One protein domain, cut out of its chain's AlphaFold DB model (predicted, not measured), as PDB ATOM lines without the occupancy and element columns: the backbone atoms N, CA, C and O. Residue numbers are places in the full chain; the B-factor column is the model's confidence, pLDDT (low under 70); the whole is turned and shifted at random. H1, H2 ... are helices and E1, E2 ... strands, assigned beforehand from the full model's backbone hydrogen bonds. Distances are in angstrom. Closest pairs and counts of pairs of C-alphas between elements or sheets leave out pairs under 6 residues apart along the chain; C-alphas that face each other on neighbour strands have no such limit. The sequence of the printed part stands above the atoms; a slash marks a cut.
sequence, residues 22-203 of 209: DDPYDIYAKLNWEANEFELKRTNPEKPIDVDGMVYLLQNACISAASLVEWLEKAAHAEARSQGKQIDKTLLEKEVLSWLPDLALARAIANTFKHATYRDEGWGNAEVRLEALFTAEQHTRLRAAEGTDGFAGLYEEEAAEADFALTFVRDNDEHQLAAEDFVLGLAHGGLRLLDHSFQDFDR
ATOM      1  N   ASP A  22       1.042 -43.603 -24.002       73.75
ATOM      2  CA  ASP A  22       1.325 -44.348 -22.771       73.75
ATOM      3  C   ASP A  22       2.660 -43.916 -22.141       73.75
ATOM      4  O   ASP A  22       2.888 -44.159 -20.955       73.75
ATOM      5  N   ASP A  23       3.505 -43.232 -22.915       82.94
ATOM      6  CA  ASP A  23       4.823 -42.747 -22.524       82.94
ATOM      7  C   ASP A  23       4.920 -41.216 -22.736       82.94
ATOM      8  O   ASP A  23       4.545 -40.712 -23.803       82.94
ATOM      9  N   PRO A  24       5.415 -40.427 -21.761       87.56
ATOM     10  CA  PRO A  24       5.635 -38.997 -21.947       87.56
ATOM     11  C   PRO A  24       6.665 -38.692 -23.045       87.56
ATOM     12  O   PRO A  24       6.595 -37.616 -23.644       87.56
ATOM     13  N   TYR A  25       7.568 -39.627 -23.369       89.25
ATOM     14  CA  TYR A  25       8.459 -39.513 -24.523       89.25
ATOM     15  C   TYR A  25       7.689 -39.471 -25.849       89.25
ATOM     16  O   TYR A  25       8.155 -38.813 -26.777       89.25
ATOM     17  N   ASP A  26       6.492 -40.065 -25.947       89.50
ATOM     18  CA  ASP A  26       5.661 -39.957 -27.154       89.50
ATOM     19  C   ASP A  26       5.102 -38.535 -27.325       89.50
ATOM     20  O   ASP A  26       5.062 -37.993 -28.434       89.50
ATOM     21  N   ILE A  27       4.695 -37.904 -26.217       90.94
ATOM     22  CA  ILE A  27       4.234 -36.508 -26.212       90.94
ATOM     23  C   ILE A  27       5.402 -35.584 -26.565       90.94
ATOM     24  O   ILE A  27       5.249 -34.658 -27.365       90.94
ATOM     25  N   TYR A  28       6.583 -35.858 -26.009       94.25
ATOM     26  CA  TYR A  28       7.794 -35.125 -26.352       94.25
ATOM     27  C   TYR A  28       8.201 -35.317 -27.814       94.25
ATOM     28  O   TYR A  28       8.566 -34.344 -28.459       94.25
ATOM     29  N   ALA A  29       8.098 -36.522 -28.379       92.62
ATOM     30  CA  ALA A  29       8.424 -36.759 -29.784       92.62
ATOM     31  C   ALA A  29       7.576 -35.878 -30.718       92.62
ATOM     32  O   ALA A  29       8.096 -35.345 -31.698       92.62
ATOM     33  N   LYS A  30       6.299 -35.663 -30.373       92.69
ATOM     34  CA  LYS A  30       5.418 -34.711 -31.061       92.69
ATOM     35  C   LYS A  30       5.880 -33.257 -30.886       92.69
ATOM     36  O   LYS A  30       5.994 -32.556 -31.885       92.69
ATOM     37  N   LEU A  31       6.202 -32.832 -29.662       95.44
ATOM     38  CA  LEU A  31       6.744 -31.489 -29.394       95.44
ATOM     39  C   LEU A  31       8.053 -31.225 -30.154       95.44
ATOM     40  O   LEU A  31       8.246 -30.162 -30.733       95.44
ATOM     41  N   ASN A  32       8.946 -32.210 -30.176       95.44
ATOM     42  CA  ASN A  32      10.210 -32.146 -30.893       95.44
ATOM     43  C   ASN A  32       9.990 -32.093 -32.407       95.44
ATOM     44  O   ASN A  32      10.677 -31.355 -33.100       95.44
ATOM     45  N   TRP A  33       9.021 -32.849 -32.935       93.88
ATOM     46  CA  TRP A  33       8.631 -32.730 -34.338       93.88
ATOM     47  C   TRP A  33       8.119 -31.320 -34.660       93.88
ATOM     48  O   TRP A  33       8.600 -30.725 -35.615       93.88
ATOM     49  N   GLU A  34       7.240 -30.749 -33.829       93.88
ATOM     50  CA  GLU A  34       6.749 -29.373 -34.000       93.88
ATOM     51  C   GLU A  34       7.885 -28.348 -34.038       93.88
ATOM     52  O   GLU A  34       7.911 -27.484 -34.912       93.88
ATOM     53  N   ALA A  35       8.856 -28.473 -33.134       92.31
ATOM     54  CA  ALA A  35      10.026 -27.606 -33.100       92.31
ATOM     55  C   ALA A  35      10.934 -27.775 -34.329       92.31
ATOM     56  O   ALA A  35      11.411 -26.786 -34.884       92.31
ATOM     57  N   ASN A  36      11.107 -29.008 -34.809       90.69
ATOM     58  CA  ASN A  36      11.857 -29.267 -36.034       90.69
ATOM     59  C   ASN A  36      11.164 -28.681 -37.268       90.69
ATOM     60  O   ASN A  36      11.855 -28.226 -38.167       90.69
ATOM     61  N   GLU A  37       9.830 -28.664 -37.343       88.62
ATOM     62  CA  GLU A  37       9.123 -28.016 -38.458       88.62
ATOM     63  C   GLU A  37       9.359 -26.491 -38.468       88.62
ATOM     64  O   GLU A  37       9.553 -25.913 -39.539       88.62
ATOM     65  N   PHE A  38       9.443 -25.851 -37.291       84.62
ATOM     66  CA  PHE A  38       9.857 -24.443 -37.178       84.62
ATOM     67  C   PHE A  38      11.292 -24.227 -37.695       84.62
ATOM     68  O   PHE A  38      11.522 -23.328 -38.501       84.62
ATOM     69  N   GLU A  39      12.244 -25.081 -37.307       82.50
ATOM     70  CA  GLU A  39      13.637 -24.983 -37.776       82.50
ATOM     71  C   GLU A  39      13.783 -25.330 -39.275       82.50
ATOM     72  O   GLU A  39      14.592 -24.744 -40.007       82.50
ATOM     73  N   LEU A  40      12.983 -26.277 -39.775       81.12
ATOM     74  CA  LEU A  40      12.967 -26.676 -41.181       81.12
ATOM     75  C   LEU A  40      12.507 -25.536 -42.085       81.12
ATOM     76  O   LEU A  40      13.094 -25.366 -43.152       81.12
ATOM     77  N   LYS A  41      11.528 -24.726 -41.660       75.69
ATOM     78  CA  LYS A  41      11.124 -23.522 -42.403       75.69
ATOM     79  C   LYS A  41      12.315 -22.593 -42.652       75.69
ATOM     80  O   LYS A  41      12.524 -22.145 -43.776       75.69
ATOM     81  N   ARG A  42      13.138 -22.357 -41.626       70.00
ATOM     82  CA  ARG A  42      14.325 -21.494 -41.718       70.00
ATOM     83  C   ARG A  42      15.411 -22.084 -42.616       70.00
ATOM     84  O   ARG A  42      16.091 -21.367 -43.347       70.00
ATOM     85  N   THR A  43      15.616 -23.396 -42.529       74.00
ATOM     86  CA  THR A  43      16.727 -24.080 -43.207       74.00
ATOM     87  C   THR A  43      16.391 -24.549 -44.623       74.00
ATOM     88  O   THR A  43      17.308 -24.812 -45.405       74.00
ATOM     89  N   ASN A  44      15.107 -24.631 -44.981       72.81
ATOM     90  CA  ASN A  44      14.630 -25.052 -46.294       72.81
ATOM     91  C   ASN A  44      13.438 -24.195 -46.777       72.81
ATOM     92  O   ASN A  44      12.296 -24.666 -46.778       72.81
ATOM     93  N   PRO A  45      13.698 -22.958 -47.243       65.88
ATOM     94  CA  PRO A  45      12.653 -22.023 -47.667       65.88
ATOM     95  C   PRO A  45      11.850 -22.503 -48.889       65.88
ATOM     96  O   PRO A  45      10.778 -21.976 -49.162       65.88
ATOM     97  N   GLU A  46      12.306 -23.541 -49.602       70.25
ATOM     98  CA  GLU A  46      11.558 -24.142 -50.717       70.25
ATOM     99  C   GLU A  46      10.290 -24.896 -50.264       70.25
ATOM    100  O   GLU A  46       9.470 -25.288 -51.096       70.25
ATOM    101  N   LYS A  47      10.108 -25.100 -48.951       67.69
ATOM    102  CA  LYS A  47       8.877 -25.619 -48.341       67.69
ATOM    103  C   LYS A  47       8.221 -24.540 -47.468       67.69
ATOM    104  O   LYS A  47       8.343 -24.604 -46.244       67.69
ATOM    105  N   PRO A  48       7.537 -23.552 -48.067       67.94
ATOM    106  CA  PRO A  48       6.886 -22.503 -47.298       67.94
ATOM    107  C   PRO A  48       5.790 -23.085 -46.397       67.94
ATOM    108  O   PRO A  48       5.013 -23.946 -46.815       67.94
ATOM    109  N   ILE A  49       5.726 -22.589 -45.162       73.25
ATOM    110  CA  ILE A  49       4.584 -22.775 -44.262       73.25
ATOM    111  C   ILE A  49       3.841 -21.445 -44.255       73.25
ATOM    112  O   ILE A  49       4.425 -20.421 -43.881       73.25
ATOM    113  N   ASP A  50       2.583 -21.469 -44.688       76.00
ATOM    114  CA  ASP A  50       1.705 -20.306 -44.660       76.00
ATOM    115  C   ASP A  50       1.399 -19.859 -43.217       76.00
ATOM    116  O   ASP A  50       1.738 -20.520 -42.228       76.00
ATOM    117  N   VAL A  51       0.777 -18.688 -43.084       77.56
ATOM    118  CA  VAL A  51       0.440 -18.108 -41.775       77.56
ATOM    119  C   VAL A  51      -0.423 -19.063 -40.953       77.56
ATOM    120  O   VAL A  51      -0.154 -19.264 -39.770       77.56
ATOM    121  N   ASP A  52      -1.425 -19.686 -41.574       81.56
ATOM    122  CA  ASP A  52      -2.332 -20.612 -40.895       81.56
ATOM    123  C   ASP A  52      -1.584 -21.853 -40.392       81.56
ATOM    124  O   ASP A  52      -1.761 -22.272 -39.247       81.56
ATOM    125  N   GLY A  53      -0.690 -22.414 -41.204       85.00
ATOM    126  CA  GLY A  53       0.189 -23.515 -40.839       85.00
ATOM    127  C   GLY A  53       1.081 -23.165 -39.652       85.00
ATOM    128  O   GLY A  53       1.189 -23.968 -38.724       85.00
ATOM    129  N   MET A  54       1.638 -21.951 -39.615       83.62
ATOM    130  CA  MET A  54       2.432 -21.470 -38.477       83.62
ATOM    131  C   MET A  54       1.587 -21.328 -37.207       83.62
ATOM    132  O   MET A  54       2.030 -21.725 -36.128       83.62
ATOM    133  N   VAL A  55       0.352 -20.831 -37.326       84.00
ATOM    134  CA  VAL A  55      -0.604 -20.767 -36.208       84.00
ATOM    135  C   VAL A  55      -0.889 -22.167 -35.663       84.00
ATOM    136  O   VAL A  55      -0.792 -22.384 -34.453       84.00
ATOM    137  N   TYR A  56      -1.199 -23.132 -36.534       87.56
ATOM    138  CA  TYR A  56      -1.467 -24.509 -36.115       87.56
ATOM    139  C   TYR A  56      -0.243 -25.173 -35.487       87.56
ATOM    140  O   TYR A  56      -0.382 -25.902 -34.503       87.56
ATOM    141  N   LEU A  57       0.951 -24.921 -36.020       89.94
ATOM    142  CA  LEU A  57       2.190 -25.486 -35.499       89.94
ATOM    143  C   LEU A  57       2.505 -24.937 -34.101       89.94
ATOM    144  O   LEU A  57       2.743 -25.714 -33.176       89.94
ATOM    145  N   LEU A  58       2.398 -23.617 -33.916       90.31
ATOM    146  CA  LEU A  58       2.534 -22.958 -32.616       90.31
ATOM    147  C   LEU A  58       1.510 -23.486 -31.605       90.31
ATOM    148  O   LEU A  58       1.854 -23.813 -30.465       90.31
ATOM    149  N   GLN A  59       0.243 -23.576 -32.017       90.44
ATOM    150  CA  GLN A  59      -0.832 -24.109 -31.188       90.44
ATOM    151  C   GLN A  59      -0.503 -25.532 -30.732       90.44
ATOM    152  O   GLN A  59      -0.648 -25.862 -29.551       90.44
ATOM    153  N   ASN A  60      -0.072 -26.378 -31.663       93.06
ATOM    154  CA  ASN A  60       0.240 -27.767 -31.390       93.06
ATOM    155  C   ASN A  60       1.432 -27.903 -30.434       93.06
ATOM    156  O   ASN A  60       1.297 -28.648 -29.462       93.06
ATOM    157  N   ALA A  61       2.497 -27.112 -30.613       94.75
ATOM    158  CA  ALA A  61       3.633 -27.033 -29.689       94.75
ATOM    159  C   ALA A  61       3.205 -26.663 -28.266       94.75
ATOM    160  O   ALA A  61       3.542 -27.351 -27.298       94.75
ATOM    161  N   CYS A  62       2.378 -25.626 -28.131       93.44
ATOM    162  CA  CYS A  62       1.847 -25.194 -26.839       93.44
ATOM    163  C   CYS A  62       1.020 -26.294 -26.157       93.44
ATOM    164  O   CYS A  62       1.149 -26.534 -24.954       93.44
ATOM    165  N   ILE A  63       0.180 -26.991 -26.930       92.75
ATOM    166  CA  ILE A  63      -0.614 -28.118 -26.435       92.75
ATOM    167  C   ILE A  63       0.292 -29.276 -26.011       92.75
ATOM    168  O   ILE A  63       0.054 -29.848 -24.947       92.75
ATOM    169  N   SER A  64       1.300 -29.630 -26.809       94.88
ATOM    170  CA  SER A  64       2.235 -30.718 -26.504       94.88
ATOM    171  C   SER A  64       3.013 -30.429 -25.221       94.88
ATOM    172  O   SER A  64       3.040 -31.276 -24.332       94.88
ATOM    173  N   ALA A  65       3.552 -29.214 -25.065       95.88
ATOM    174  CA  ALA A  65       4.276 -28.801 -23.863       95.88
ATOM    175  C   ALA A  65       3.388 -28.836 -22.607       95.88
ATOM    176  O   ALA A  65       3.759 -29.434 -21.595       95.88
ATOM    177  N   ALA A  66       2.177 -28.272 -22.677       93.62
ATOM    178  CA  ALA A  66       1.224 -28.332 -21.569       93.62
ATOM    179  C   ALA A  66       0.834 -29.782 -21.220       93.62
ATOM    180  O   ALA A  66       0.803 -30.149 -20.044       93.62
ATOM    181  N   SER A  67       0.592 -30.619 -22.235       92.44
ATOM    182  CA  SER A  67       0.219 -32.029 -22.044       92.44
ATOM    183  C   SER A  67       1.351 -32.847 -21.432       92.44
ATOM    184  O   SER A  67       1.082 -33.702 -20.591       92.44
ATOM    185  N   LEU A  68       2.600 -32.579 -21.821       94.19
ATOM    186  CA  LEU A  68       3.782 -33.240 -21.271       94.19
ATOM    187  C   LEU A  68       3.873 -33.004 -19.761       94.19
ATOM    188  O   LEU A  68       3.987 -33.953 -18.990       94.19
ATOM    189  N   VAL A  69       3.745 -31.747 -19.331       93.94
ATOM    190  CA  VAL A  69       3.797 -31.393 -17.907       93.94
ATOM    191  C   VAL A  69       2.618 -31.991 -17.141       93.94
ATOM    192  O   VAL A  69       2.824 -32.595 -16.094       93.94
ATOM    193  N   GLU A  70       1.394 -31.904 -17.672       92.00
ATOM    194  CA  GLU A  70       0.231 -32.543 -17.040       92.00
ATOM    195  C   GLU A  70       0.400 -34.060 -16.887       92.00
ATOM    196  O   GLU A  70      -0.070 -34.649 -15.909       92.00
ATOM    197  N   TRP A  71       1.014 -34.715 -17.874       91.44
ATOM    198  CA  TRP A  71       1.293 -36.144 -17.816       91.44
ATOM    199  C   TRP A  71       2.299 -36.442 -16.702       91.44
ATOM    200  O   TRP A  71       2.034 -37.297 -15.856       91.44
ATOM    201  N   LEU A  72       3.403 -35.689 -16.644       90.50
ATOM    202  CA  LEU A  72       4.438 -35.837 -15.616       90.50
ATOM    203  C   LEU A  72       3.887 -35.606 -14.205       90.50
ATOM    204  O   LEU A  72       4.138 -36.413 -13.313       90.50
ATOM    205  N   GLU A  73       3.074 -34.567 -14.007       91.44
ATOM    206  CA  GLU A  73       2.390 -34.305 -12.736       91.44
ATOM    207  C   GLU A  73       1.501 -35.493 -12.324       91.44
ATOM    208  O   GLU A  73       1.527 -35.932 -11.170       91.44
ATOM    209  N   LYS A  74       0.729 -36.058 -13.265       90.69
ATOM    210  CA  LYS A  74      -0.128 -37.230 -13.008       90.69
ATOM    211  C   LYS A  74       0.689 -38.471 -12.653       90.69
ATOM    212  O   LYS A  74       0.293 -39.191 -11.733       90.69
ATOM    213  N   ALA A  75       1.798 -38.709 -13.348       89.56
ATOM    214  CA  ALA A  75       2.695 -39.830 -13.089       89.56
ATOM    215  C   ALA A  75       3.362 -39.708 -11.713       89.56
ATOM    216  O   ALA A  75       3.267 -40.632 -10.906       89.56
ATOM    217  N   ALA A  76       3.908 -38.535 -11.387       90.25
ATOM    218  CA  ALA A  76       4.508 -38.264 -10.085       90.25
ATOM    219  C   ALA A  76       3.488 -38.431  -8.942       90.25
ATOM    220  O   ALA A  76       3.777 -39.036  -7.910       90.25
ATOM    221  N   HIS A  77       2.247 -37.974  -9.139       91.38
ATOM    222  CA  HIS A  77       1.152 -38.200  -8.192       91.38
ATOM    223  C   HIS A  77       0.743 -39.673  -8.056       91.38
ATOM    224  O   HIS A  77       0.263 -40.083  -6.995       91.38
ATOM    225  N   ALA A  78       0.814 -40.462  -9.128       90.31
ATOM    226  CA  ALA A  78       0.531 -41.892  -9.075       90.31
ATOM    227  C   ALA A  78       1.617 -42.635  -8.287       90.31
ATOM    228  O   ALA A  78       1.274 -43.425  -7.408       90.31
ATOM    229  N   GLU A  79       2.885 -42.304  -8.529       90.75
ATOM    230  CA  GLU A  79       4.028 -42.908  -7.844       90.75
ATOM    231  C   GLU A  79       4.092 -42.519  -6.360       90.75
ATOM    232  O   GLU A  79       4.178 -43.385  -5.496       90.75
ATOM    233  N   ALA A  80       3.887 -41.243  -6.016       91.00
ATOM    234  CA  ALA A  80       3.798 -40.828  -4.612       91.00
ATOM    235  C   ALA A  80       2.738 -41.643  -3.849       91.00
ATOM    236  O   ALA A  80       2.974 -42.126  -2.741       91.00
ATOM    237  N   ARG A  81       1.565 -41.853  -4.469       91.19
ATOM    238  CA  ARG A  81       0.472 -42.639  -3.880       91.19
ATOM    239  C   ARG A  81       0.808 -44.124  -3.755       91.19
ATOM    240  O   ARG A  81       0.396 -44.719  -2.761       91.19
ATOM    241  N   SER A  82       1.521 -44.712  -4.718       92.44
ATOM    242  CA  SER A  82       1.944 -46.121  -4.655       92.44
ATOM    243  C   SER A  82       2.881 -46.367  -3.463       92.44
ATOM    244  O   SER A  82       2.807 -47.419  -2.829       92.44
ATOM    245  N   GLN A  83       3.665 -45.351  -3.089       91.62
ATOM    246  CA  GLN A  83       4.570 -45.359  -1.940       91.62
ATOM    247  C   GLN A  83       3.950 -44.824  -0.632       91.62
ATOM    248  O   GLN A  83       4.639 -44.730   0.384       91.62
ATOM    249  N   GLY A  84       2.666 -44.445  -0.627       92.38
ATOM    250  CA  GLY A  84       2.002 -43.870   0.552       92.38
ATOM    251  C   GLY A  84       2.492 -42.469   0.948       92.38
ATOM    252  O   GLY A  84       2.276 -42.045   2.082       92.38
ATOM    253  N   LYS A  85       3.140 -41.751   0.029       93.12
ATOM    254  CA  LYS A  85       3.657 -40.389   0.203       93.12
ATOM    255  C   LYS A  85       2.756 -39.358  -0.488       93.12
ATOM    256  O   LYS A  85       1.813 -39.686  -1.211       93.12
ATOM    257  N   GLN A  86       3.055 -38.081  -0.264       92.38
ATOM    258  CA  GLN A  86       2.483 -36.965  -1.018       92.38
ATOM    259  C   GLN A  86       3.575 -36.270  -1.823       92.38
ATOM    260  O   GLN A  86       4.741 -36.314  -1.446       92.38
ATOM    261  N   ILE A  87       3.193 -35.622  -2.919       92.38
ATOM    262  CA  ILE A  87       4.121 -34.799  -3.690       92.38
ATOM    263  C   ILE A  87       4.222 -33.400  -3.074       92.38
ATOM    264  O   ILE A  87       3.201 -32.788  -2.744       92.38
ATOM    265  N   ASP A  88       5.438 -32.884  -2.961       92.50
ATOM    266  CA  ASP A  88       5.700 -31.467  -2.765       92.50
ATOM    267  C   ASP A  88       5.444 -30.742  -4.090       92.50
ATOM    268  O   ASP A  88       6.290 -30.665  -4.985       92.50
ATOM    269  N   LYS A  89       4.221 -30.223  -4.221       90.50
ATOM    270  CA  LYS A  89       3.787 -29.491  -5.413       90.50
ATOM    271  C   LYS A  89       4.637 -28.257  -5.675       90.50
ATOM    272  O   LYS A  89       4.929 -27.969  -6.825       90.50
ATOM    273  N   THR A  90       5.051 -27.549  -4.628       91.44
ATOM    274  CA  THR A  90       5.837 -26.323  -4.780       91.44
ATOM    275  C   THR A  90       7.230 -26.633  -5.309       91.44
ATOM    276  O   THR A  90       7.756 -25.876  -6.123       91.44
ATOM    277  N   LEU A  91       7.837 -27.737  -4.869       91.50
ATOM    278  CA  LEU A  91       9.119 -28.177  -5.410       91.50
ATOM    279  C   LEU A  91       8.993 -28.622  -6.871       91.50
ATOM    280  O   LEU A  91       9.806 -28.207  -7.695       91.50
ATOM    281  N   LEU A  92       7.956 -29.398  -7.207       91.00
ATOM    282  CA  LEU A  92       7.707 -29.810  -8.590       91.00
ATOM    283  C   LEU A  92       7.459 -28.603  -9.509       91.00
ATOM    284  O   LEU A  92       8.063 -28.511 -10.571       91.00
ATOM    285  N   GLU A  93       6.615 -27.657  -9.094       91.12
ATOM    286  CA  GLU A  93       6.325 -26.434  -9.853       91.12
ATOM    287  C   GLU A  93       7.592 -25.606 -10.100       91.12
ATOM    288  O   GLU A  93       7.798 -25.110 -11.207       91.12
ATOM    289  N   LYS A  94       8.481 -25.492  -9.104       92.19
ATOM    290  CA  LYS A  94       9.775 -24.812  -9.269       92.19
ATOM    291  C   LYS A  94      10.673 -25.511 -10.282       92.19
ATOM    292  O   LYS A  94      11.296 -24.833 -11.094       92.19
ATOM    293  N   GLU A  95      10.741 -26.838 -10.242       92.56
ATOM    294  CA  GLU A  95      11.519 -27.608 -11.214       92.56
ATOM    295  C   GLU A  95      10.957 -27.417 -12.627       92.56
ATOM    296  O   GLU A  95      11.705 -27.117 -13.555       92.56
ATOM    297  N   VAL A  96       9.635 -27.519 -12.784       93.25
ATOM    298  CA  VAL A  96       8.954 -27.280 -14.061       93.25
ATOM    299  C   VAL A  96       9.294 -25.896 -14.604       93.25
ATOM    300  O   VAL A  96       9.729 -25.792 -15.744       93.25
ATOM    301  N   LEU A  97       9.180 -24.848 -13.788       92.31
ATOM    302  CA  LEU A  97       9.490 -23.477 -14.208       92.31
ATOM    303  C   LEU A  97      10.981 -23.241 -14.487       92.31
ATOM    304  O   LEU A  97      11.313 -22.345 -15.257       92.31
ATOM    305  N   SER A  98      11.883 -24.027 -13.890       93.69
ATOM    306  CA  SER A  98      13.322 -23.922 -14.167       93.69
ATOM    307  C   SER A  98      13.691 -24.392 -15.576       93.69
ATOM    308  O   SER A  98      14.616 -23.853 -16.181       93.69
ATOM    309  N   TRP A  99      12.943 -25.363 -16.107       94.75
ATOM    310  CA  TRP A  99      13.165 -25.929 -17.436       94.75
ATOM    311  C   TRP A  99      12.204 -25.373 -18.490       94.75
ATOM    312  O   TRP A  99      12.570 -25.297 -19.658       94.75
ATOM    313  N   LEU A 100      10.998 -24.964 -18.091       93.88
ATOM    314  CA  LEU A 100       9.958 -24.396 -18.950       93.88
ATOM    315  C   LEU A 100       9.451 -23.060 -18.373       93.88
ATOM    316  O   LEU A 100       8.318 -22.993 -17.882       93.88
ATOM    317  N   PRO A 101      10.260 -21.985 -18.427       90.69
ATOM    318  CA  PRO A 101       9.868 -20.678 -17.891       90.69
ATOM    319  C   PRO A 101       8.599 -20.129 -18.558       90.69
ATOM    320  O   PRO A 101       7.753 -19.538 -17.887       90.69
ATOM    321  N   ASP A 102       8.409 -20.413 -19.850       88.38
ATOM    322  CA  ASP A 102       7.269 -19.923 -20.628       88.38
ATOM    323  C   ASP A 102       6.075 -20.897 -20.661       88.38
ATOM    324  O   ASP A 102       5.152 -20.753 -21.467       88.38
ATOM    325  N   LEU A 103       6.031 -21.893 -19.767       90.62
ATOM    326  CA  LEU A 103       4.918 -22.850 -19.713       90.62
ATOM    327  C   LEU A 103       3.565 -22.167 -19.479       90.62
ATOM    328  O   LEU A 103       2.553 -22.590 -20.038       90.62
ATOM    329  N   ALA A 104       3.528 -21.121 -18.649       85.06
ATOM    330  CA  ALA A 104       2.298 -20.382 -18.372       85.06
ATOM    331  C   ALA A 104       1.726 -19.747 -19.650       85.06
ATOM    332  O   ALA A 104       0.522 -19.804 -19.895       85.06
ATOM    333  N   LEU A 105       2.606 -19.214 -20.498       82.81
ATOM    334  CA  LEU A 105       2.243 -18.706 -21.812       82.81
ATOM    335  C   LEU A 105       1.748 -19.832 -22.727       82.81
ATOM    336  O   LEU A 105       0.672 -19.717 -23.315       82.81
ATOM    337  N   ALA A 106       2.481 -20.945 -22.814       89.38
ATOM    338  CA  ALA A 106       2.066 -22.092 -23.620       89.38
ATOM    339  C   ALA A 106       0.669 -22.598 -23.209       89.38
ATOM    340  O   ALA A 106      -0.183 -22.858 -24.061       89.38
ATOM    341  N   ARG A 107       0.379 -22.659 -21.902       87.25
ATOM    342  CA  ARG A 107      -0.956 -22.986 -21.375       87.25
ATOM    343  C   ARG A 107      -2.006 -21.956 -21.798       87.25
ATOM    344  O   ARG A 107      -3.089 -22.349 -22.233       87.25
ATOM    345  N   ALA A 108      -1.699 -20.661 -21.726       80.50
ATOM    346  CA  ALA A 108      -2.615 -19.599 -22.143       80.50
ATOM    347  C   ALA A 108      -2.962 -19.680 -23.641       80.50
ATOM    348  O   ALA A 108      -4.145 -19.637 -24.001       80.50
ATOM    349  N   ILE A 109      -1.959 -19.889 -24.499       82.44
ATOM    350  CA  ILE A 109      -2.141 -20.101 -25.940       82.44
ATOM    351  C   ILE A 109      -2.998 -21.353 -26.177       82.44
ATOM    352  O   ILE A 109      -4.053 -21.281 -26.812       82.44
ATOM    353  N   ALA A 110      -2.606 -22.496 -25.605       86.25
ATOM    354  CA  ALA A 110      -3.314 -23.765 -25.767       86.25
ATOM    355  C   ALA A 110      -4.786 -23.688 -25.325       86.25
ATOM    356  O   ALA A 110      -5.657 -24.278 -25.967       86.25
ATOM    357  N   ASN A 111      -5.080 -22.965 -24.240       77.81
ATOM    358  CA  ASN A 111      -6.437 -22.798 -23.722       77.81
ATOM    359  C   ASN A 111      -7.282 -21.843 -24.571       77.81
ATOM    360  O   ASN A 111      -8.467 -22.113 -24.773       77.81
ATOM    361  N   THR A 112      -6.688 -20.771 -25.100       73.44
ATOM    362  CA  THR A 112      -7.379 -19.817 -25.985       73.44
ATOM    363  C   THR A 112      -7.872 -20.502 -27.258       73.44
ATOM    364  O   THR A 112      -9.033 -20.356 -27.625       73.44
ATOM    365  N   PHE A 113      -7.048 -21.350 -27.877       70.25
ATOM    366  CA  PHE A 113      -7.471 -22.104 -29.061       70.25
ATOM    367  C   PHE A 113      -8.539 -23.172 -28.770       70.25
ATOM    368  O   PHE A 113      -9.329 -23.523 -29.645       70.25
ATOM    369  N   LYS A 114      -8.592 -23.706 -27.542       63.88
ATOM    370  CA  LYS A 114      -9.560 -24.745 -27.141       63.88
ATOM    371  C   LYS A 114     -10.918 -24.183 -26.711       63.88
ATOM    372  O   LYS A 114     -11.903 -24.930 -26.673       63.88
ATOM    373  N   HIS A 115     -10.991 -22.909 -26.329       62.75
ATOM    374  CA  HIS A 115     -12.160 -22.345 -25.664       62.75
ATOM    375  C   HIS A 115     -12.536 -20.976 -26.229       62.75
ATOM    376  O   HIS A 115     -11.752 -20.043 -26.198       62.75
ATOM    377  N   ALA A 116     -13.806 -20.817 -26.616       48.53
ATOM    378  CA  ALA A 116     -14.351 -19.529 -27.061       48.53
ATOM    379  C   ALA A 116     -14.315 -18.424 -25.977       48.53
ATOM    380  O   ALA A 116     -14.547 -17.260 -26.276       48.53
ATOM    381  N   THR A 117     -14.078 -18.787 -24.711       48.75
ATOM    382  CA  THR A 117     -13.875 -17.860 -23.587       48.75
ATOM    383  C   THR A 117     -12.737 -18.386 -22.714       48.75
ATOM    384  O   THR A 117     -12.868 -19.440 -22.087       48.75
ATOM    385  N   TYR A 118     -11.617 -17.662 -22.699       54.56
ATOM    386  CA  TYR A 118     -10.474 -17.924 -21.825       54.56
ATOM    387  C   TYR A 118     -10.927 -17.902 -20.356       54.56
ATOM    388  O   TYR A 118     -11.652 -17.000 -19.930       54.56
ATOM    389  N   ARG A 119     -10.546 -18.922 -19.580       51.88
ATOM    390  CA  ARG A 119     -10.693 -18.920 -18.120       51.88
ATOM    391  C   ARG A 119      -9.307 -18.715 -17.541       51.88
ATOM    392  O   ARG A 119      -8.439 -19.558 -17.720       51.88
ATOM    393  N   ASP A 120      -9.153 -17.557 -16.924       52.12
ATOM    394  CA  ASP A 120      -7.900 -16.974 -16.467       52.12
ATOM    395  C   ASP A 120      -7.123 -17.897 -15.514       52.12
ATOM    396  O   ASP A 120      -7.646 -18.304 -14.475       52.12
ATOM    397  N   GLU A 121      -5.874 -18.207 -15.879       55.22
ATOM    398  CA  GLU A 121      -4.862 -18.810 -14.995       55.22
ATOM    399  C   GLU A 121      -3.866 -17.752 -14.468       55.22
ATOM    400  O   GLU A 121      -2.762 -18.084 -14.046       55.22
ATOM    401  N   GLY A 122      -4.241 -16.467 -14.453       54.84
ATOM    402  CA  GLY A 122      -3.448 -15.391 -13.846       54.84
ATOM    403  C   GLY A 122      -2.734 -14.475 -14.842       54.84
ATOM    404  O   GLY A 122      -1.741 -13.838 -14.482       54.84
ATOM    405  N   TRP A 123      -3.226 -14.386 -16.077       57.12
ATOM    406  CA  TRP A 123      -2.675 -13.513 -17.117       57.12
ATOM    407  C   TRP A 123      -3.317 -12.117 -17.158       57.12
ATOM    408  O   TRP A 123      -2.692 -11.183 -17.656       57.12
ATOM    409  N   GLY A 124      -4.493 -11.913 -16.550       63.69
ATOM    410  CA  GLY A 124      -5.125 -10.588 -16.468       63.69
ATOM    411  C   GLY A 124      -5.453  -9.984 -17.844       63.69
ATOM    412  O   GLY A 124      -5.859 -10.703 -18.752       63.69
ATOM    413  N   ASN A 125      -5.274  -8.664 -18.014       65.00
ATOM    414  CA  ASN A 125      -5.451  -7.949 -19.294       65.00
ATOM    415  C   ASN A 125      -4.216  -8.085 -20.215       65.00
ATOM    416  O   ASN A 125      -3.718  -7.084 -20.729       65.00
ATOM    417  N   ALA A 126      -3.680  -9.296 -20.368       69.69
ATOM    418  CA  ALA A 126      -2.557  -9.562 -21.262       69.69
ATOM    419  C   ALA A 126      -3.037 -10.118 -22.612       69.69
ATOM    420  O   ALA A 126      -3.971 -10.919 -22.668       69.69
ATOM    421  N   GLU A 127      -2.381  -9.706 -23.692       77.56
ATOM    422  CA  GLU A 127      -2.626 -10.169 -25.060       77.56
ATOM    423  C   GLU A 127      -1.361 -10.819 -25.632       77.56
ATOM    424  O   GLU A 127      -0.250 -10.357 -25.370       77.56
ATOM    425  N   VAL A 128      -1.539 -11.880 -26.425       77.56
ATOM    426  CA  VAL A 128      -0.487 -12.463 -27.267       77.56
ATOM    427  C   VAL A 128      -0.927 -12.346 -28.716       77.56
ATOM    428  O   VAL A 128      -1.998 -12.841 -29.072       77.56
ATOM    429  N   ARG A 129      -0.092 -11.728 -29.547       82.50
ATOM    430  CA  ARG A 129      -0.287 -11.650 -30.996       82.50
ATOM    431  C   ARG A 129       0.775 -12.474 -31.697       82.50
ATOM    432  O   ARG A 129       1.941 -12.408 -31.324       82.50
ATOM    433  N   LEU A 130       0.365 -13.226 -32.714       81.75
ATOM    434  CA  LEU A 130       1.293 -13.781 -33.688       81.75
ATOM    435  C   LEU A 130       1.437 -12.769 -34.823       81.75
ATOM    436  O   LEU A 130       0.450 -12.429 -35.474       81.75
ATOM    437  N   GLU A 131       2.654 -12.297 -35.046       85.75
ATOM    438  CA  GLU A 131       2.959 -11.271 -36.037       85.75
ATOM    439  C   GLU A 131       3.913 -11.836 -37.085       85.75
ATOM    440  O   GLU A 131       4.941 -12.425 -36.745       85.75
ATOM    441  N   ALA A 132       3.567 -11.657 -38.362       86.69
ATOM    442  CA  ALA A 132       4.481 -11.918 -39.463       86.69
ATOM    443  C   ALA A 132       5.502 -10.774 -39.545       86.69
ATOM    444  O   ALA A 132       5.138  -9.599 -39.645       86.69
ATOM    445  N   LEU A 133       6.779 -11.127 -39.494       87.50
ATOM    446  CA  LEU A 133       7.905 -10.217 -39.592       87.50
ATOM    447  C   LEU A 133       8.413 -10.209 -41.032       87.50
ATOM    448  O   LEU A 133       9.069 -11.141 -41.494       87.50
ATOM    449  N   PHE A 134       8.104  -9.127 -41.736       88.19
ATOM    450  CA  PHE A 134       8.535  -8.917 -43.110       88.19
ATOM    451  C   PHE A 134       9.882  -8.194 -43.155       88.19
ATOM    452  O   PHE A 134      10.132  -7.242 -42.407       88.19
ATOM    453  N   THR A 135      10.746  -8.574 -44.094       89.06
ATOM    454  CA  THR A 135      11.954  -7.791 -44.376       89.06
ATOM    455  C   THR A 135      11.594  -6.426 -44.979       89.06
ATOM    456  O   THR A 135      10.487  -6.196 -45.475       89.06
ATOM    457  N   ALA A 136      12.550  -5.492 -44.989       92.12
ATOM    458  CA  ALA A 136      12.342  -4.167 -45.582       92.12
ATOM    459  C   ALA A 136      11.933  -4.229 -47.070       92.12
ATOM    460  O   ALA A 136      11.170  -3.382 -47.547       92.12
ATOM    461  N   GLU A 137      12.421  -5.235 -47.801       91.81
ATOM    462  CA  GLU A 137      12.072  -5.447 -49.204       91.81
ATOM    463  C   GLU A 137      10.619  -5.913 -49.350       91.81
ATOM    464  O   GLU A 137       9.853  -5.300 -50.095       91.81
ATOM    465  N   GLN A 138      10.215  -6.917 -48.568       91.31
ATOM    466  CA  GLN A 138       8.841  -7.425 -48.542       91.31
ATOM    467  C   GLN A 138       7.855  -6.317 -48.151       91.31
ATOM    468  O   GLN A 138       6.865  -6.087 -48.840       91.31
ATOM    469  N   HIS A 139       8.175  -5.523 -47.122       92.44
ATOM    470  CA  HIS A 139       7.373  -4.357 -46.743       92.44
ATOM    471  C   HIS A 139       7.213  -3.343 -47.879       92.44
ATOM    472  O   HIS A 139       6.141  -2.755 -48.036       92.44
ATOM    473  N   THR A 140       8.263  -3.121 -48.672       94.31
ATOM    474  CA  THR A 140       8.201  -2.210 -49.820       94.31
ATOM    475  C   THR A 140       7.242  -2.741 -50.887       94.31
ATOM    476  O   THR A 140       6.423  -1.976 -51.399       94.31
ATOM    477  N   ARG A 141       7.294  -4.048 -51.184       93.06
ATOM    478  CA  ARG A 141       6.397  -4.702 -52.150       93.06
ATOM    479  C   ARG A 141       4.944  -4.701 -51.666       93.06
ATOM    480  O   ARG A 141       4.062  -4.277 -52.411       93.06
ATOM    481  N   LEU A 142       4.709  -5.047 -50.399       93.38
ATOM    482  CA  LEU A 142       3.380  -5.030 -49.778       93.38
ATOM    483  C   LEU A 142       2.746  -3.635 -49.796       93.38
ATOM    484  O   LEU A 142       1.590  -3.496 -50.188       93.38
ATOM    485  N   ARG A 143       3.503  -2.585 -49.450       94.19
ATOM    486  CA  ARG A 143       3.011  -1.195 -49.513       94.19
ATOM    487  C   ARG A 143       2.663  -0.751 -50.930       94.19
ATOM    488  O   ARG A 143       1.726   0.015 -51.112       94.19
ATOM    489  N   ALA A 144       3.413  -1.202 -51.936       94.00
ATOM    490  CA  ALA A 144       3.126  -0.867 -53.329       94.00
ATOM    491  C   ALA A 144       1.843  -1.542 -53.846       94.00
ATOM    492  O   ALA A 144       1.182  -0.994 -54.727       94.00
ATOM    493  N   ALA A 145       1.496  -2.712 -53.305       93.31
ATOM    494  CA  ALA A 145       0.291  -3.455 -53.658       93.31
ATOM    495  C   ALA A 145      -0.935  -3.094 -52.804       93.31
ATOM    496  O   ALA A 145      -2.043  -3.534 -53.121       93.31
ATOM    497  N   GLU A 146      -0.764  -2.323 -51.729       94.38
ATOM    498  CA  GLU A 146      -1.842  -1.948 -50.814       94.38
ATOM    499  C   GLU A 146      -2.996  -1.255 -51.563       94.38
ATOM    500  O   GLU A 146      -2.798  -0.332 -52.354       94.38
ATOM    501  N   GLY A 147      -4.226  -1.731 -51.342       92.88
ATOM    502  CA  GLY A 147      -5.428  -1.214 -52.009       92.88
ATOM    503  C   GLY A 147      -5.649  -1.707 -53.446       92.88
ATOM    504  O   GLY A 147      -6.591  -1.254 -54.095       92.88
ATOM    505  N   THR A 148      -4.820  -2.627 -53.945       94.50
ATOM    506  CA  THR A 148      -5.025  -3.297 -55.240       94.50
ATOM    507  C   THR A 148      -5.719  -4.652 -55.071       94.50
ATOM    508  O   THR A 148      -5.604  -5.289 -54.025       94.50
ATOM    509  N   ASP A 149      -6.373  -5.144 -56.128       92.06
ATOM    510  CA  ASP A 149      -7.001  -6.478 -56.139       92.06
ATOM    511  C   ASP A 149      -5.982  -7.628 -55.970       92.06
ATOM    512  O   ASP A 149      -6.356  -8.743 -55.616       92.06
ATOM    513  N   GLY A 150      -4.690  -7.365 -56.212       90.19
ATOM    514  CA  GLY A 150      -3.597  -8.332 -56.068       90.19
ATOM    515  C   GLY A 150      -2.967  -8.386 -54.672       90.19
ATOM    516  O   GLY A 150      -2.090  -9.215 -54.446       90.19
ATOM    517  N   PHE A 151      -3.393  -7.528 -53.737       92.50
ATOM    518  CA  PHE A 151      -2.784  -7.441 -52.408       92.50
ATOM    519  C   PHE A 151      -2.850  -8.761 -51.633       92.50
ATOM    520  O   PHE A 151      -1.858  -9.161 -51.041       92.50
ATOM    521  N   ALA A 152      -4.001  -9.441 -51.650       87.88
ATOM    522  CA  ALA A 152      -4.194 -10.668 -50.877       87.88
ATOM    523  C   ALA A 152      -3.234 -11.786 -51.316       87.88
ATOM    524  O   ALA A 152      -2.582 -12.389 -50.472       87.88
ATOM    525  N   GLY A 153      -3.088 -11.998 -52.630       88.31
ATOM    526  CA  GLY A 153      -2.160 -12.998 -53.166       88.31
ATOM    527  C   GLY A 153      -0.702 -12.656 -52.866       88.31
ATOM    528  O   GLY A 153       0.043 -13.518 -52.416       88.31
ATOM    529  N   LEU A 154      -0.312 -11.383 -53.018       90.12
ATOM    530  CA  LEU A 154       1.041 -10.958 -52.654       90.12
ATOM    531  C   LEU A 154       1.296 -11.128 -51.150       90.12
ATOM    532  O   LEU A 154       2.364 -11.577 -50.763       90.12
ATOM    533  N   TYR A 155       0.330 -10.794 -50.294       89.50
ATOM    534  CA  TYR A 155       0.470 -10.985 -48.853       89.50
ATOM    535  C   TYR A 155       0.697 -12.454 -48.491       89.50
ATOM    536  O   TYR A 155       1.578 -12.739 -47.687       89.50
ATOM    537  N   GLU A 156      -0.063 -13.377 -49.085       84.75
ATOM    538  CA  GLU A 156       0.113 -14.816 -48.863       84.75
ATOM    539  C   GLU A 156       1.511 -15.292 -49.277       84.75
ATOM    540  O   GLU A 156       2.165 -15.990 -48.501       84.75
ATOM    541  N   GLU A 157       1.995 -14.870 -50.450       86.12
ATOM    542  CA  GLU A 157       3.342 -15.192 -50.940       86.12
ATOM    543  C   GLU A 157       4.431 -14.667 -49.992       86.12
ATOM    544  O   GLU A 157       5.309 -15.418 -49.570       86.12
ATOM    545  N   GLU A 158       4.343 -13.397 -49.590       88.25
ATOM    546  CA  GLU A 158       5.330 -12.783 -48.697       88.25
ATOM    547  C   GLU A 158       5.291 -13.391 -47.291       88.25
ATOM    548  O   GLU A 158       6.329 -13.568 -46.653       88.25
ATOM    549  N   ALA A 159       4.100 -13.714 -46.780       83.19
ATOM    550  CA  ALA A 159       3.934 -14.250 -45.433       83.19
ATOM    551  C   ALA A 159       4.386 -15.715 -45.322       83.19
ATOM    552  O   ALA A 159       4.794 -16.154 -44.244       83.19
ATOM    553  N   ALA A 160       4.366 -16.462 -46.428       79.31
ATOM    554  CA  ALA A 160       4.946 -17.800 -46.508       79.31
ATOM    555  C   ALA A 160       6.460 -17.790 -46.219       79.31
ATOM    556  O   ALA A 160       6.975 -18.705 -45.568       79.31
ATOM    557  N   GLU A 161       7.148 -16.731 -46.649       79.69
ATOM    558  CA  GLU A 161       8.591 -16.527 -46.461       79.69
ATOM    559  C   GLU A 161       8.936 -15.695 -45.215       79.69
ATOM    560  O   GLU A 161      10.106 -15.588 -44.856       79.69
ATOM    561  N   ALA A 162       7.940 -15.100 -44.556       81.19
ATOM    562  CA  ALA A 162       8.153 -14.261 -43.385       81.19
ATOM    563  C   ALA A 162       8.588 -15.071 -42.153       81.19
ATOM    564  O   ALA A 162       8.201 -16.233 -41.961       81.19
ATOM    565  N   ASP A 163       9.340 -14.401 -41.280       83.88
ATOM    566  CA  ASP A 163       9.567 -14.855 -39.912       83.88
ATOM    567  C   ASP A 163       8.334 -14.550 -39.052       83.88
ATOM    568  O   ASP A 163       7.444 -13.797 -39.447       83.88
ATOM    569  N   PHE A 164       8.254 -15.146 -37.864       86.25
ATOM    570  CA  PHE A 164       7.104 -14.981 -36.976       86.25
ATOM    571  C   PHE A 164       7.556 -14.626 -35.568       86.25
ATOM    572  O   PHE A 164       8.493 -15.227 -35.036       86.25
ATOM    573  N   ALA A 165       6.849 -13.695 -34.939       89.12
ATOM    574  CA  ALA A 165       7.065 -13.328 -33.551       89.12
ATOM    575  C   ALA A 165       5.785 -13.406 -32.726       89.12
ATOM    576  O   ALA A 165       4.675 -13.208 -33.219       89.12
ATOM    577  N   LEU A 166       5.975 -13.693 -31.444       87.38
ATOM    578  CA  LEU A 166       4.975 -13.554 -30.406       87.38
ATOM    579  C   LEU A 166       5.179 -12.207 -29.729       87.38
ATOM    580  O   LEU A 166       6.202 -11.988 -29.079       87.38
ATOM    581  N   THR A 167       4.200 -11.327 -29.885       85.75
ATOM    582  CA  THR A 167       4.180 -10.019 -29.237       85.75
ATOM    583  C   THR A 167       3.238 -10.077 -28.041       85.75
ATOM    584  O   THR A 167       2.040 -10.341 -28.172       85.75
ATOM    585  N   PHE A 168       3.805  -9.860 -26.861       79.56
ATOM    586  CA  PHE A 168       3.135  -9.828 -25.571       79.56
ATOM    587  C   PHE A 168       2.828  -8.394 -25.206       79.56
ATOM    588  O   PHE A 168       3.737  -7.573 -25.163       79.56
ATOM    589  N   VAL A 169       1.573  -8.115 -24.877       79.94
ATOM    590  CA  VAL A 169       1.154  -6.789 -24.423       79.94
ATOM    591  C   VAL A 169       0.490  -6.927 -23.063       79.94
ATOM    592  O   VAL A 169      -0.514  -7.628 -22.935       79.94
ATOM    593  N   ARG A 170       1.023  -6.248 -22.044       75.25
ATOM    594  CA  ARG A 170       0.416  -6.179 -20.706       75.25
ATOM    595  C   ARG A 170       0.648  -4.813 -20.077       75.25
ATOM    596  O   ARG A 170       1.783  -4.403 -19.902       75.25
ATOM    597  N   ASP A 171      -0.422  -4.127 -19.680       73.56
ATOM    598  CA  ASP A 171      -0.356  -2.858 -18.928       73.56
ATOM    599  C   ASP A 171       0.569  -1.778 -19.557       73.56
ATOM    600  O   ASP A 171       1.128  -0.937 -18.851       73.56
ATOM    601  N   ASN A 172       0.660  -1.749 -20.897       70.19
ATOM    602  CA  ASN A 172       1.558  -0.921 -21.732       70.19
ATOM    603  C   ASN A 172       3.038  -1.344 -21.771       70.19
ATOM    604  O   ASN A 172       3.856  -0.602 -22.311       70.19
ATOM    605  N   ASP A 173       3.378  -2.506 -21.222       74.00
ATOM    606  CA  ASP A 173       4.641  -3.185 -21.493       74.00
ATOM    607  C   ASP A 173       4.465  -4.093 -22.715       74.00
ATOM    608  O   ASP A 173       3.462  -4.813 -22.820       74.00
ATOM    609  N   GLU A 174       5.414  -4.014 -23.645       82.44
ATOM    610  CA  GLU A 174       5.433  -4.812 -24.867       82.44
ATOM    611  C   GLU A 174       6.741  -5.590 -24.940       82.44
ATOM    612  O   GLU A 174       7.834  -5.019 -24.911       82.44
ATOM    613  N   HIS A 175       6.621  -6.909 -25.041       82.19
ATOM    614  CA  HIS A 175       7.755  -7.798 -25.216       82.19
ATOM    615  C   HIS A 175       7.555  -8.637 -26.466       82.19
ATOM    616  O   HIS A 175       6.457  -9.125 -26.711       82.19
ATOM    617  N   GLN A 176       8.616  -8.837 -27.240       88.25
ATOM    618  CA  GLN A 176       8.568  -9.635 -28.454       88.25
ATOM    619  C   GLN A 176       9.580 -10.773 -28.366       88.25
ATOM    620  O   GLN A 176      10.733 -10.560 -27.988       88.25
ATOM    621  N   LEU A 177       9.138 -11.973 -28.736       89.12
ATOM    622  CA  LEU A 177       9.951 -13.182 -28.812       89.12
ATOM    623  C   LEU A 177       9.768 -13.823 -30.188       89.12
ATOM    624  O   LEU A 177       8.645 -13.893 -30.686       89.12
ATOM    625  N   ALA A 178      10.841 -14.322 -30.799       89.94
ATOM    626  CA  ALA A 178      10.709 -15.102 -32.026       89.94
ATOM    627  C   ALA A 178       9.899 -16.381 -31.748       89.94
ATOM    628  O   ALA A 178      10.147 -17.090 -30.772       89.94
ATOM    629  N   ALA A 179       8.920 -16.688 -32.603       89.81
ATOM    630  CA  ALA A 179       8.067 -17.862 -32.421       89.81
ATOM    631  C   ALA A 179       8.877 -19.172 -32.479       89.81
ATOM    632  O   ALA A 179       8.575 -20.111 -31.747       89.81
ATOM    633  N   GLU A 180       9.935 -19.209 -33.297       89.06
ATOM    634  CA  GLU A 180      10.893 -20.321 -33.354       89.06
ATOM    635  C   GLU A 180      11.609 -20.508 -32.009       89.06
ATOM    636  O   GLU A 180      11.541 -21.593 -31.436       89.06
ATOM    637  N   ASP A 181      12.222 -19.450 -31.465       91.56
ATOM    638  CA  ASP A 181      12.936 -19.507 -30.181       91.56
ATOM    639  C   ASP A 181      12.024 -19.971 -29.044       91.56
ATOM    640  O   ASP A 181      12.423 -20.783 -28.207       91.56
ATOM    641  N   PHE A 182      10.776 -19.499 -29.041       92.88
ATOM    642  CA  PHE A 182       9.762 -19.938 -28.092       92.88
ATOM    643  C   PHE A 182       9.509 -21.450 -28.189       92.88
ATOM    644  O   PHE A 182       9.590 -22.162 -27.186       92.88
ATOM    645  N   VAL A 183       9.230 -21.965 -29.389       93.81
ATOM    646  CA  VAL A 183       8.905 -23.385 -29.588       93.81
ATOM    647  C   VAL A 183      10.119 -24.287 -29.341       93.81
ATOM    648  O   VAL A 183       9.983 -25.321 -28.681       93.81
ATOM    649  N   LEU A 184      11.312 -23.886 -29.785       93.69
ATOM    650  CA  LEU A 184      12.565 -24.583 -29.479       93.69
ATOM    651  C   LEU A 184      12.836 -24.603 -27.970       93.69
ATOM    652  O   LEU A 184      13.243 -25.631 -27.427       93.69
ATOM    653  N   GLY A 185      12.568 -23.493 -27.276       95.00
ATOM    654  CA  GLY A 185      12.649 -23.402 -25.820       95.00
ATOM    655  C   GLY A 185      11.737 -24.413 -25.123       95.00
ATOM    656  O   GLY A 185      12.187 -25.128 -24.224       95.00
ATOM    657  N   LEU A 186      10.487 -24.545 -25.584       96.56
ATOM    658  CA  LEU A 186       9.552 -25.552 -25.071       96.56
ATOM    659  C   LEU A 186      10.061 -26.981 -25.298       96.56
ATOM    660  O   LEU A 186      10.006 -27.800 -24.379       96.56
ATOM    661  N   ALA A 187      10.569 -27.295 -26.492       96.69
ATOM    662  CA  ALA A 187      11.093 -28.626 -26.793       96.69
ATOM    663  C   ALA A 187      12.320 -28.963 -25.934       96.69
ATOM    664  O   ALA A 187      12.334 -29.988 -25.249       96.69
ATOM    665  N   HIS A 188      13.317 -28.078 -25.881       96.25
ATOM    666  CA  HIS A 188      14.510 -28.283 -25.060       96.25
ATOM    667  C   HIS A 188      14.177 -28.413 -23.569       96.25
ATOM    668  O   HIS A 188      14.687 -29.312 -22.900       96.25
ATOM    669  N   GLY A 189      13.300 -27.553 -23.047       95.88
ATOM    670  CA  GLY A 189      12.834 -27.636 -21.664       95.88
ATOM    671  C   GLY A 189      12.075 -28.929 -21.368       95.88
ATOM    672  O   GLY A 189      12.290 -29.556 -20.329       95.88
ATOM    673  N   GLY A 190      11.243 -29.381 -22.311       95.75
ATOM    674  CA  GLY A 190      10.524 -30.649 -22.226       95.75
ATOM    675  C   GLY A 190      11.465 -31.852 -22.135       95.75
ATOM    676  O   GLY A 190      11.288 -32.696 -21.256       95.75
ATOM    677  N   LEU A 191      12.507 -31.897 -22.974       95.50
ATOM    678  CA  LEU A 191      13.530 -32.945 -22.908       95.50
ATOM    679  C   LEU A 191      14.251 -32.940 -21.558       95.50
ATOM    680  O   LEU A 191      14.405 -33.984 -20.931       95.50
ATOM    681  N   ARG A 192      14.647 -31.758 -21.072       94.38
ATOM    682  CA  ARG A 192      15.315 -31.620 -19.772       94.38
ATOM    683  C   ARG A 192      14.457 -32.135 -18.621       94.38
ATOM    684  O   ARG A 192      14.984 -32.801 -17.735       94.38
ATOM    685  N   LEU A 193      13.151 -31.875 -18.638       92.12
ATOM    686  CA  LEU A 193      12.239 -32.423 -17.632       92.12
ATOM    687  C   LEU A 193      12.178 -33.949 -17.673       92.12
ATOM    688  O   LEU A 193      12.126 -34.580 -16.616       92.12
ATOM    689  N   LEU A 194      12.218 -34.553 -18.856       91.56
ATOM    690  CA  LEU A 194      12.257 -36.009 -18.983       91.56
ATOM    691  C   LEU A 194      13.585 -36.591 -18.491       91.56
ATOM    692  O   LEU A 194      13.591 -37.546 -17.716       91.56
ATOM    693  N   ASP A 195      14.703 -35.971 -18.852       88.38
ATOM    694  CA  ASP A 195      16.028 -36.452 -18.461       88.38
ATOM    695  C   ASP A 195      16.307 -36.278 -16.958       88.38
ATOM    696  O   ASP A 195      16.991 -37.107 -16.359       88.38
ATOM    697  N   HIS A 196      15.786 -35.216 -16.330       81.12
ATOM    698  CA  HIS A 196      16.108 -34.871 -14.940       81.12
ATOM    699  C   HIS A 196      14.993 -35.172 -13.933       81.12
ATOM    700  O   HIS A 196      15.289 -35.542 -12.798       81.12
ATOM    701  N   SER A 197      13.719 -35.007 -14.297       73.25
ATOM    702  CA  SER A 197      12.588 -35.144 -13.361       73.25
ATOM    703  C   SER A 197      11.885 -36.482 -13.453       73.25
ATOM    704  O   SER A 197      11.442 -36.986 -12.426       73.25
ATOM    705  N   PHE A 198      11.790 -37.067 -14.645       71.00
ATOM    706  CA  PHE A 198      11.125 -38.359 -14.811       71.00
ATOM    707  C   PHE A 198      11.984 -39.540 -14.338       71.00
ATOM    708  O   PHE A 198      11.446 -40.569 -13.942       71.00
ATOM    709  N   GLN A 199      13.312 -39.391 -14.330       78.12
ATOM    710  CA  GLN A 199      14.219 -40.458 -13.896       78.12
ATOM    711  C   GLN A 199      14.182 -40.710 -12.379       78.12
ATOM    712  O   GLN A 199      14.557 -41.792 -11.937       78.12
ATOM    713  N   ASP A 200      13.739 -39.730 -11.585       83.12
ATOM    714  CA  ASP A 200      13.673 -39.833 -10.127       83.12
ATOM    715  C   ASP A 200      12.595 -38.895  -9.560       83.12
ATOM    716  O   ASP A 200      12.827 -37.703  -9.332       83.12
ATOM    717  N   PHE A 201      11.396 -39.440  -9.330       85.62
ATOM    718  CA  PHE A 201      10.314 -38.700  -8.684       85.62
ATOM    719  C   PHE A 201      10.453 -38.620  -7.161       85.62
ATOM    720  O   PHE A 201       9.819 -37.750  -6.557       85.62
ATOM    721  N   ASP A 202      11.275 -39.468  -6.533       85.19
ATOM    722  CA  ASP A 202      11.355 -39.554  -5.072       85.19
ATOM    723  C   ASP A 202      11.823 -38.229  -4.461       85.19
ATOM    724  O   ASP A 202      11.369 -37.854  -3.377       85.19
ATOM    725  N   ARG A 203      12.645 -37.464  -5.195       87.62
ATOM    726  CA  ARG A 203      13.097 -36.117  -4.806       87.62
ATOM    727  C   ARG A 203      11.966 -35.104  -4.611       87.62
ATOM    728  O   ARG A 203      12.182 -34.079  -3.972       87.62
TER     729      ARG A 203
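This is residues 22 to 203 of the 209 residues of an uncharacterized protein of Sphingomonas sp. NFR15 (UniProt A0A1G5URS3). Three helices, H1, H2 and H7, lie side by side as a long bundle, and a small twisted sheet of three strands stands off it near the first residues of H2 and H7. A helical hairpin, H5 and H6, makes one far end of the long axis, while H4 crosses H2 and H3 packs on H7. The printed part has 182 residues, with named elements in the order H1 H2 H3 H4 E1 H5 H6 E2 E3 H7; the sheet runs E1 E2 E3, all antiparallel, and the class is mostly helix. The whole is elongated, spanning 69 by 37 by 25 A, and only just loose, close to compact, with a radius of gyration of the C-alphas of 19.3 A.

H1, residues 24 to 43, begins at C-alpha 24 (5.635, -38.997, -21.947) and is 28.2 A long. H2, residues 51 to 82, is the longest helix at 46.5 A. H3 holds residues 89 to 99 and H4 residues 103 to 114. E1, residues 126 to 133, is 21.1 A long. H5, residues 136 to 145, and H6, residues 151 to 161, follow. E2, residues 163 to 170, is 23.0 A long, and E3 holds residues 173 to 178. H7, residues 179 to 198, is 27.2 A long and ends at C-alpha 198 (11.125, -38.359, -14.811).

H1 and H2 form a helical hairpin at a shallow tilt of 24 degrees, closest at the C-alphas of Leu 31 and Ser 64, 5.4 A. H7 touches H1, with the C-alphas of Ala 35 and Leu 184 5.4 A apart. H2, the hub, touches H7 at a shallow tilt of 15 degrees, the same way, closest at the C-alphas of Ala 65 and Leu 186, 6.3 A. H4 touches residues 59 to 66 of H2 at a steep tilt of 65 degrees, with the C-alphas of Cys 62 and Ala 106 4.5 A apart. H3 touches H7, closest at the C-alphas of Trp 99 and Gly 189, 4.6 A. H7 only grazes the sheet, with residues 179 to 184. Within hydrogen-bond range are N 129 and O 167, 2.9 A, between E1 and E2, and N 168 and O 175, 2.8 A, in the hairpin E2 and E3. H5 and H6 form a helical hairpin, closest at the C-alphas of Ala 145 and Phe 151, 5.2 A. Every O i to N i+4 pair is within hydrogen-bond range in H2, H3, H4 and H5; the counts are 15 of 16 in H1, 6 of 7 in H6 and 15 of 16 in H7.

The two C-alphas farthest apart, those of Gly 84 and Thr 148, are 69.3 A apart. The printed part has no cut, and the link from H4 to E1, 11 residues, is long. The mean pLDDT of the printed part is 85.3; residue 45, residues 47 to 48 and residues 114 to 126 are under 70.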